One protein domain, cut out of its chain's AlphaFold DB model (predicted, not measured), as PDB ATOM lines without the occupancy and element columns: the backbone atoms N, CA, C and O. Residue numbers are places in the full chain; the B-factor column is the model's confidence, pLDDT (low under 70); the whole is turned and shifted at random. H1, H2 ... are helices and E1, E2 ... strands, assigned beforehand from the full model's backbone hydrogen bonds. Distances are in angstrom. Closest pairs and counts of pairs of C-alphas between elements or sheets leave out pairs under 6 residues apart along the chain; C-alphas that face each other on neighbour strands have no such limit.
ATOM      1  N   GLU A   9      34.779 153.766  14.352       92.50
ATOM      2  CA  GLU A   9      34.547 152.839  13.254       92.50
ATOM      3  C   GLU A   9      35.286 151.520  13.494       92.50
ATOM      4  O   GLU A   9      36.479 151.504  13.790       92.50
ATOM      5  N   CYS A  10      34.564 150.404  13.386       92.06
ATOM      6  CA  CYS A  10      35.163 149.079  13.452       92.06
ATOM      7  C   CYS A  10      35.952 148.791  12.170       92.06
ATOM      8  O   CYS A  10      35.361 148.784  11.092       92.06
ATOM      9  N   ILE A  11      37.233 148.444  12.276       91.31
ATOM     10  CA  ILE A  11      38.083 148.172  11.103       91.31
ATOM     11  C   ILE A  11      37.625 146.959  10.282       91.31
ATOM     12  O   ILE A  11      37.921 146.872   9.096       91.31
ATOM     13  N   VAL A  12      36.888 146.024  10.893       89.38
ATOM     14  CA  VAL A  12      36.440 144.792  10.229       89.38
ATOM     15  C   VAL A  12      35.157 145.033   9.436       89.38
ATOM     16  O   VAL A  12      35.102 144.765   8.239       89.38
ATOM     17  N   CYS A  13      34.113 145.550  10.095       90.94
ATOM     18  CA  CYS A  13      32.801 145.741   9.468       90.94
ATOM     19  C   CYS A  13      32.513 147.172   8.997       90.94
ATOM     20  O   CYS A  13      31.427 147.398   8.471       90.94
ATOM     21  N   GLN A  14      33.435 148.121   9.202       90.81
ATOM     22  CA  GLN A  14      33.313 149.538   8.820       90.81
ATOM     23  C   GLN A  14      32.035 150.212   9.347       90.81
ATOM     24  O   GLN A  14      31.441 151.075   8.712       90.81
ATOM     25  N   ARG A  15      31.562 149.786  10.524       91.81
ATOM     26  CA  ARG A  15      30.397 150.384  11.191       91.81
ATOM     27  C   ARG A  15      30.825 151.088  12.461       91.81
ATOM     28  O   ARG A  15      31.648 150.565  13.212       91.81
ATOM     29  N   ARG A  16      30.205 152.239  12.728       91.31
ATOM     30  CA  ARG A  16      30.390 152.984  13.973       91.31
ATOM     31  C   ARG A  16      29.808 152.190  15.148       91.31
ATOM     32  O   ARG A  16      28.669 151.710  15.090       91.31
ATOM     33  N   ARG A  17      30.626 151.984  16.175       93.38
ATOM     34  CA  ARG A  17      30.360 151.137  17.342       93.38
ATOM     35  C   ARG A  17      30.961 151.787  18.582       93.38
ATOM     36  O   ARG A  17      31.984 152.453  18.504       93.38
ATOM     37  N   ASP A  18      30.289 151.624  19.705       89.88
ATOM     38  CA  ASP A  18      30.645 152.185  21.011       89.88
ATOM     39  C   ASP A  18      31.411 151.204  21.906       89.88
ATOM     40  O   ASP A  18      32.025 151.609  22.888       89.88
ATOM     41  N   SER A  19      31.394 149.924  21.544       89.88
ATOM     42  CA  SER A  19      31.913 148.812  22.329       89.88
ATOM     43  C   SER A  19      32.787 147.885  21.486       89.88
ATOM     44  O   SER A  19      32.554 147.685  20.286       89.88
ATOM     45  N   GLY A  20      33.817 147.332  22.128       90.50
ATOM     46  CA  GLY A  20      34.793 146.435  21.519       90.50
ATOM     47  C   GLY A  20      36.202 146.626  22.072       90.50
ATOM     48  O   GLY A  20      36.424 147.400  23.008       90.50
ATOM     49  N   ILE A  21      37.161 145.944  21.453       90.81
ATOM     50  CA  ILE A  21      38.580 146.057  21.786       90.81
ATOM     51  C   ILE A  21      39.254 147.145  20.950       90.81
ATOM     52  O   ILE A  21      38.937 147.359  19.778       90.81
ATOM     53  N   TRP A  22      40.218 147.830  21.561       88.06
ATOM     54  CA  TRP A  22      41.009 148.860  20.899       88.06
ATOM     55  C   TRP A  22      42.428 148.367  20.637       88.06
ATOM     56  O   TRP A  22      43.160 148.069  21.577       88.06
ATOM     57  N   VAL A  23      42.847 148.367  19.375       85.75
ATOM     58  CA  VAL A  23      44.187 147.948  18.948       85.75
ATOM     59  C   VAL A  23      44.867 149.133  18.277       85.75
ATOM     60  O   VAL A  23      44.395 149.614  17.253       85.75
ATOM     61  N   LEU A  24      45.940 149.656  18.878       84.69
ATOM     62  CA  LEU A  24      46.721 150.786  18.334       84.69
ATOM     63  C   LEU A  24      45.876 152.023  17.951       84.69
ATOM     64  O   LEU A  24      46.188 152.752  17.018       84.69
ATOM     65  N   GLY A  25      44.785 152.266  18.681       83.75
ATOM     66  CA  GLY A  25      43.872 153.390  18.423       83.75
ATOM     67  C   GLY A  25      42.738 153.089  17.437       83.75
ATOM     68  O   GLY A  25      41.831 153.905  17.316       83.75
ATOM     69  N   MET A  26      42.728 151.911  16.816       86.75
ATOM     70  CA  MET A  26      41.626 151.396  16.001       86.75
ATOM     71  C   MET A  26      40.666 150.544  16.841       86.75
ATOM     72  O   MET A  26      41.079 149.956  17.840       86.75
ATOM     73  N   LEU A  27      39.394 150.466  16.439       91.19
ATOM     74  CA  LEU A  27      38.363 149.681  17.127       91.19
ATOM     75  C   LEU A  27      38.055 148.388  16.355       91.19
ATOM     76  O   LEU A  27      37.857 148.416  15.140       91.19
ATOM     77  N   ILE A  28      37.926 147.270  17.067       92.00
ATOM     78  CA  ILE A  28      37.248 146.056  16.593       92.00
ATOM     79  C   ILE A  28      36.034 145.860  17.496       92.00
ATOM     80  O   ILE A  28      36.177 145.690  18.702       92.00
ATOM     81  N   CYS A  29      34.828 145.931  16.932       94.19
ATOM     82  CA  CYS A  29      33.611 145.819  17.735       94.19
ATOM     83  C   CYS A  29      33.399 144.402  18.277       94.19
ATOM     84  O   CYS A  29      33.825 143.439  17.641       94.19
ATOM     85  N   SER A  30      32.663 144.271  19.383       92.38
ATOM     86  CA  SER A  30      32.471 142.982  20.072       92.38
ATOM     87  C   SER A  30      31.908 141.873  19.174       92.38
ATOM     88  O   SER A  30      32.347 140.739  19.262       92.38
ATOM     89  N   GLN A  31      31.013 142.193  18.229       92.31
ATOM     90  CA  GLN A  31      30.521 141.198  17.257       92.31
ATOM     91  C   GLN A  31      31.608 140.688  16.302       92.31
ATOM     92  O   GLN A  31      31.560 139.545  15.861       92.31
ATOM     93  N   CYS A  32      32.534 141.554  15.887       90.44
ATOM     94  CA  CYS A  32      33.626 141.157  15.001       90.44
ATOM     95  C   CYS A  32      34.723 140.427  15.773       90.44
ATOM     96  O   CYS A  32      35.334 139.523  15.219       90.44
ATOM     97  N   GLU A  33      34.951 140.812  17.025       91.06
ATOM     98  CA  GLU A  33      35.849 140.124  17.947       91.06
ATOM     99  C   GLU A  33      35.367 138.698  18.233       91.06
ATOM    100  O   GLU A  33      36.119 137.756  18.021       91.06
ATOM    101  N   GLU A  34      34.108 138.529  18.640       90.25
ATOM    102  CA  GLU A  34      33.521 137.217  18.934       90.25
ATOM    103  C   GLU A  34      33.629 136.291  17.721       90.25
ATOM    104  O   GLU A  34      34.192 135.203  17.812       90.25
ATOM    105  N   LYS A  35      33.238 136.781  16.538       88.00
ATOM    106  CA  LYS A  35      33.390 136.016  15.297       88.00
ATOM    107  C   LYS A  35      34.841 135.692  14.969       88.00
ATOM    108  O   LYS A  35      35.091 134.620  14.433       88.00
ATOM    109  N   LEU A  36      35.787 136.591  15.237       85.56
ATOM    110  CA  LEU A  36      37.212 136.332  15.019       85.56
ATOM    111  C   LEU A  36      37.705 135.194  15.925       85.56
ATOM    112  O   LEU A  36      38.437 134.330  15.452       85.56
ATOM    113  N   VAL A  37      37.293 135.184  17.197       85.81
ATOM    114  CA  VAL A  37      37.647 134.140  18.175       85.81
ATOM    115  C   VAL A  37      36.997 132.798  17.826       85.81
ATOM    116  O   VAL A  37      37.625 131.752  17.981       85.81
ATOM    117  N   GLU A  38      35.757 132.819  17.340       84.88
ATOM    118  CA  GLU A  38      35.023 131.619  16.925       84.88
ATOM    119  C   GLU A  38      35.484 131.059  15.570       84.88
ATOM    120  O   GLU A  38      35.352 129.857  15.325       84.88
ATOM    121  N   SER A  39      36.023 131.907  14.687       80.56
ATOM    122  CA  SER A  39      36.502 131.499  13.364       80.56
ATOM    123  C   SER A  39      37.757 130.643  13.485       80.56
ATOM    124  O   SER A  39      38.719 131.001  14.169       80.56
ATOM    125  N   LYS A  40      37.807 129.530  12.753       75.62
ATOM    126  CA  LYS A  40      39.034 128.741  12.630       75.62
ATOM    127  C   LYS A  40      39.865 129.292  11.479       75.62
ATOM    128  O   LYS A  40      39.332 129.682  10.449       75.62
ATOM    129  N   ALA A  41      41.189 129.241  11.609       72.12
ATOM    130  CA  ALA A  41      42.103 129.675  10.547       72.12
ATOM    131  C   ALA A  41      41.923 128.908   9.217       72.12
ATOM    132  O   ALA A  41      42.388 129.362   8.180       72.12
ATOM    133  N   ALA A  42      41.260 127.747   9.251       70.12
ATOM    134  CA  ALA A  42      40.936 126.943   8.074       70.12
ATOM    135  C   ALA A  42      39.601 127.326   7.403       70.12
ATOM    136  O   ALA A  42      39.275 126.771   6.354       70.12
ATOM    137  N   ASP A  43      38.813 128.229   7.994       77.19
ATOM    138  CA  ASP A  43      37.523 128.631   7.438       77.19
ATOM    139  C   ASP A  43      37.718 129.610   6.277       77.19
ATOM    140  O   ASP A  43      38.484 130.569   6.369       77.19
ATOM    141  N   SER A  44      36.944 129.434   5.202       70.56
ATOM    142  CA  SER A  44      37.023 130.229   3.964       70.56
ATOM    143  C   SER A  44      36.677 131.722   4.119       70.56
ATOM    144  O   SER A  44      36.629 132.450   3.134       70.56
ATOM    145  N   GLY A  45      36.371 132.179   5.337       71.12
ATOM    146  CA  GLY A  45      36.133 133.582   5.685       71.12
ATOM    147  C   GLY A  45      37.235 134.209   6.544       71.12
ATOM    148  O   GLY A  45      37.175 135.411   6.808       71.12
ATOM    149  N   TYR A  46      38.231 133.428   6.978       76.94
ATOM    150  CA  TYR A  46      39.315 133.913   7.831       76.94
ATOM    151  C   TYR A  46      40.213 134.930   7.107       76.94
ATOM    152  O   TYR A  46      40.662 135.899   7.719       76.94
ATOM    153  N   ASP A  47      40.375 134.784   5.789       80.62
ATOM    154  CA  ASP A  47      41.178 135.680   4.944       80.62
ATOM    155  C   ASP A  47      40.745 137.146   5.061       80.62
ATOM    156  O   ASP A  47      41.581 138.045   5.126       80.62
ATOM    157  N   ILE A  48      39.438 137.398   5.205       79.94
ATOM    158  CA  ILE A  48      38.905 138.752   5.400       79.94
ATOM    159  C   ILE A  48      39.476 139.368   6.680       79.94
ATOM    160  O   ILE A  48      39.824 140.547   6.698       79.94
ATOM    161  N   TYR A  49      39.591 138.595   7.758       81.25
ATOM    162  CA  TYR A  49      40.179 139.093   8.997       81.25
ATOM    163  C   TYR A  49      41.679 139.334   8.851       81.25
ATOM    164  O   TYR A  49      42.167 140.346   9.351       81.25
ATOM    165  N   VAL A  50      42.396 138.472   8.125       83.19
ATOM    166  CA  VAL A  50      43.825 138.662   7.833       83.19
ATOM    167  C   VAL A  50      44.056 139.965   7.065       83.19
ATOM    168  O   VAL A  50      44.895 140.770   7.475       83.19
ATOM    169  N   ASP A  51      43.273 140.231   6.017       83.12
ATOM    170  CA  ASP A  51      43.370 141.473   5.241       83.12
ATOM    171  C   ASP A  51      43.061 142.714   6.088       83.12
ATOM    172  O   ASP A  51      43.767 143.721   6.010       83.12
ATOM    173  N   ARG A  52      42.039 142.656   6.950       83.19
ATOM    174  CA  ARG A  52      41.690 143.785   7.831       83.19
ATOM    175  C   ARG A  52      42.736 144.022   8.914       83.19
ATOM    176  O   ARG A  52      43.035 145.172   9.225       83.19
ATOM    177  N   LEU A  53      43.319 142.965   9.471       83.19
ATOM    178  CA  LEU A  53      44.389 143.079  10.460       83.19
ATOM    179  C   LEU A  53      45.703 143.548   9.826       83.19
ATOM    180  O   LEU A  53      46.461 144.259  10.479       83.19
ATOM    181  N   ARG A  54      45.964 143.243   8.548       84.38
ATOM    182  CA  ARG A  54      47.125 143.770   7.811       84.38
ATOM    183  C   ARG A  54      47.160 145.301   7.798       84.38
ATOM    184  O   ARG A  54      48.245 145.866   7.906       84.38
ATOM    185  N   VAL A  55      46.002 145.960   7.741       80.88
ATOM    186  CA  VAL A  55      45.896 147.430   7.819       80.88
ATOM    187  C   VAL A  55      46.478 147.962   9.131       80.88
ATOM    188  O   VAL A  55      47.175 148.974   9.128       80.88
ATOM    189  N   ILE A  56      46.275 147.249  10.247       82.88
ATOM    190  CA  ILE A  56      46.869 147.621  11.538       82.88
ATOM    191  C   ILE A  56      48.394 147.655  11.425       82.88
ATOM    192  O   ILE A  56      49.020 148.633  11.825       82.88
ATOM    193  N   TRP A  57      48.984 146.605  10.855       79.81
ATOM    194  CA  TRP A  57      50.431 146.499  10.687       79.81
ATOM    195  C   TRP A  57      50.984 147.562   9.737       79.81
ATOM    196  O   TRP A  57      52.006 148.162  10.047       79.81
ATOM    197  N   GLN A  58      50.299 147.852   8.627       77.19
ATOM    198  CA  GLN A  58      50.698 148.926   7.707       77.19
ATOM    199  C   GLN A  58      50.798 150.275   8.429       77.19
ATOM    200  O   GLN A  58      51.826 150.937   8.337       77.19
ATOM    201  N   HIS A  59      49.800 150.625   9.244       73.06
ATOM    202  CA  HIS A  59      49.839 151.863  10.026       73.06
ATOM    203  C   HIS A  59      50.960 151.901  11.075       73.06
ATOM    204  O   HIS A  59      51.489 152.976  11.353       73.06
ATOM    205  N   VAL A  60      51.339 150.754  11.652       73.56
ATOM    206  CA  VAL A  60      52.501 150.669  12.556       73.56
ATOM    207  C   VAL A  60      53.792 150.946  11.795       73.56
ATOM    208  O   VAL A  60      54.596 151.761  12.237       73.56
ATOM    209  N   PHE A  61      53.979 150.312  10.638       64.12
ATOM    210  CA  PHE A  61      55.204 150.470   9.857       64.12
ATOM    211  C   PHE A  61      55.328 151.860   9.219       64.12
ATOM    212  O   PHE A  61      56.428 152.411   9.188       64.12
ATOM    213  N   ASP A  62      54.224 152.479   8.796       59.00
ATOM    214  CA  ASP A  62      54.231 153.855   8.281       59.00
ATOM    215  C   ASP A  62      54.618 154.876   9.365       59.00
ATOM    216  O   ASP A  62      55.309 155.861   9.085       59.00
ATOM    217  N   ALA A  63      54.231 154.626  10.623       56.66
ATOM    218  CA  ALA A  63      54.643 155.453  11.755       56.66
ATOM    219  C   ALA A  63      56.162 155.380  12.011       56.66
ATOM    220  O   ALA A  63      56.764 156.385  12.397       56.66
ATOM    221  N   GLU A  64      56.799 154.237  11.742       51.72
ATOM    222  CA  GLU A  64      58.252 154.065  11.879       51.72
ATOM    223  C   GLU A  64      59.033 154.579  10.657       51.72
ATOM    224  O   GLU A  64      60.072 155.231  10.810       51.72
ATOM    225  N   ALA A  65      58.512 154.389   9.439       53.56
ATOM    226  CA  ALA A  65      59.130 154.901   8.213       53.56
ATOM    227  C   ALA A  65      59.126 156.442   8.166       53.56
ATOM    228  O   ALA A  65      60.129 157.067   7.804       53.56
ATOM    229  N   GLY A  66      58.032 157.071   8.613       50.56
ATOM    230  CA  GLY A  66      57.934 158.526   8.748       50.56
ATOM    231  C   GLY A  66      58.850 159.109   9.831       50.56
ATOM    232  O   GLY A  66      59.305 160.249   9.699       50.56
ATOM    233  N   ALA A  67      59.165 158.338  10.878       52.50
ATOM    234  CA  ALA A  67      60.081 158.759  11.937       52.50
ATOM    235  C   ALA A  67      61.542 158.808  11.449       52.50
ATOM    236  O   ALA A  67      62.244 159.783  11.726       52.50
ATOM    237  N   SER A  68      61.976 157.818  10.662       50.34
ATOM    238  CA  SER A  68      63.331 157.770  10.086       50.34
ATOM    239  C   SER A  68      63.561 158.866   9.034       50.34
ATOM    240  O   SER A  68      64.580 159.562   9.064       50.34
ATOM    241  N   ALA A  69      62.576 159.114   8.161       51.94
ATOM    242  CA  ALA A  69      62.664 160.165   7.143       51.94
ATOM    243  C   ALA A  69      62.742 161.583   7.752       51.94
ATOM    244  O   ALA A  69      63.567 162.393   7.328       51.94
ATOM    245  N   LYS A  70      61.955 161.876   8.800       55.47
ATOM    246  CA  LYS A  70      62.016 163.171   9.512       55.47
ATOM    247  C   LYS A  70      63.320 163.382  10.283       55.47
ATOM    248  O   LYS A  70      63.805 164.510  10.343       55.47
ATOM    249  N   LEU A  71      63.885 162.322  10.867       56.50
ATOM    250  CA  LEU A  71      65.181 162.380  11.552       56.50
ATOM    251  C   LEU A  71      66.321 162.710  10.575       56.50
ATOM    252  O   LEU A  71      67.193 163.512  10.905       56.50
ATOM    253  N   MET A  72      66.290 162.157   9.359       47.31
ATOM    254  CA  MET A  72      67.325 162.399   8.345       47.31
ATOM    255  C   MET A  72      67.222 163.770   7.660       47.31
ATOM    256  O   MET A  72      68.258 164.361   7.357       47.31
ATOM    257  N   GLU A  73      66.020 164.326   7.480       55.72
ATOM    258  CA  GLU A  73      65.852 165.682   6.925       55.72
ATOM    259  C   GLU A  73      66.319 166.780   7.904       55.72
ATOM    260  O   GLU A  73      66.936 167.769   7.498       55.72
ATOM    261  N   GLY A  74      66.101 166.590   9.212       58.12
ATOM    262  CA  GLY A  74      66.589 167.507  10.249       58.12
ATOM    263  C   GLY A  74      68.117 167.513  10.392       58.12
ATOM    264  O   GLY A  74      68.717 168.578  10.533       58.12
ATOM    265  N   LEU A  75      68.751 166.339  10.296       56.62
ATOM    266  CA  LEU A  75      70.205 166.178  10.420       56.62
ATOM    267  C   LEU A  75      70.982 166.742   9.218       56.62
ATOM    268  O   LEU A  75      72.030 167.356   9.408       56.62
ATOM    269  N   TRP A  76      70.458 166.620   7.993       52.31
ATOM    270  CA  TRP A  76      71.097 167.201   6.800       52.31
ATOM    271  C   TRP A  76      71.127 168.736   6.810       52.31
ATOM    272  O   TRP A  76      72.099 169.333   6.354       52.31
ATOM    273  N   ARG A  77      70.104 169.392   7.374       54.69
ATOM    274  CA  ARG A  77      70.083 170.858   7.544       54.69
ATOM    275  C   ARG A  77      71.099 171.371   8.564       54.69
ATOM    276  O   ARG A  77      71.496 172.528   8.481       54.69
ATOM    277  N   GLN A  78      71.489 170.537   9.524       57.47
ATOM    278  CA  GLN A  78      72.384 170.907  10.622       57.47
ATOM    279  C   GLN A  78      73.869 170.678  10.300       57.47
ATOM    280  O   GLN A  78      74.720 171.291  10.933       57.47
ATOM    281  N   LEU A  79      74.176 169.811   9.329       56.47
ATOM    282  CA  LEU A  79      75.542 169.435   8.939       56.47
ATOM    283  C   LEU A  79      76.038 170.106   7.645       56.47
ATOM    284  O   LEU A  79      77.160 169.837   7.228       56.47
ATOM    285  N   ASN A  80      75.224 170.957   7.010       53.97
ATOM    286  CA  ASN A  80      75.575 171.642   5.759       53.97
ATOM    287  C   ASN A  80      75.276 173.159   5.792       53.97
ATOM    288  O   ASN A  80      74.895 173.742   4.775       53.97
TER     289      ASN A  80
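Overview. This is residues 9 to 80 of the 81 residues of an uncharacterized protein of Firmicutes bacterium (UniProt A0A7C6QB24). A small head and one long helical arm: the head holds the hairpin of E1 and E2, the short helix H1 and the loop of residues 9 to 19, and the long helix H2 runs from it, with residues 61 to 80 sticking out. The printed part has 72 residues, with two named strands and two named helices in the order E1, E2, H1, H2; the two-strand sheet is antiparallel and the class is mostly helix. The whole is extended, with a radius of gyration of the C-alphas of 17.7 A and spans of 58 by 29 by 15 A; the arm makes the length.

Arrangement. E1, residues 20 to 23, and E2, residues 26 to 29, form a hairpin, antiparallel at 154 degrees between their directions. N 21 and O 28 are within hydrogen-bond range at 2.9 A, and N 23 and O 26 at 2.8 A. A tight link joins E2 to H1, residues 30 to 38. The closest C-alphas of E1 and H1, those of Gly 20 and Ser 30, are 4.4 A apart. H1 is close to H2, residues 46 to 78, but not clearly touching: their closest C-alphas, Leu 36 and Tyr 49, are 7.3 A apart. They run opposite ways at a steep tilt of 69 degrees, only just short of about perpendicular. The closest C-alphas of E2 and H2, those of Met 26 and Ile 56, are 7.9 A apart. Every O i to N i+4 pair is within hydrogen-bond range in H1, and 25 of 29 in H2.

Along the chain. E1 begins at C-alpha 20, (34.793, 146.435, 21.519). H1 spans 12.1 A from first to last C-alpha. H2 runs 49.7 A from C-alpha 46 at (39.315, 133.913, 7.831) to C-alpha 78 at (72.384, 170.907, 10.622).

Size, cuts and confidence. The two C-alphas farthest apart, those of Glu 38 and Asn 80, are 58.1 A apart. The printed part has no cut and no long link. Residues 61 to 80 have pLDDT under 70.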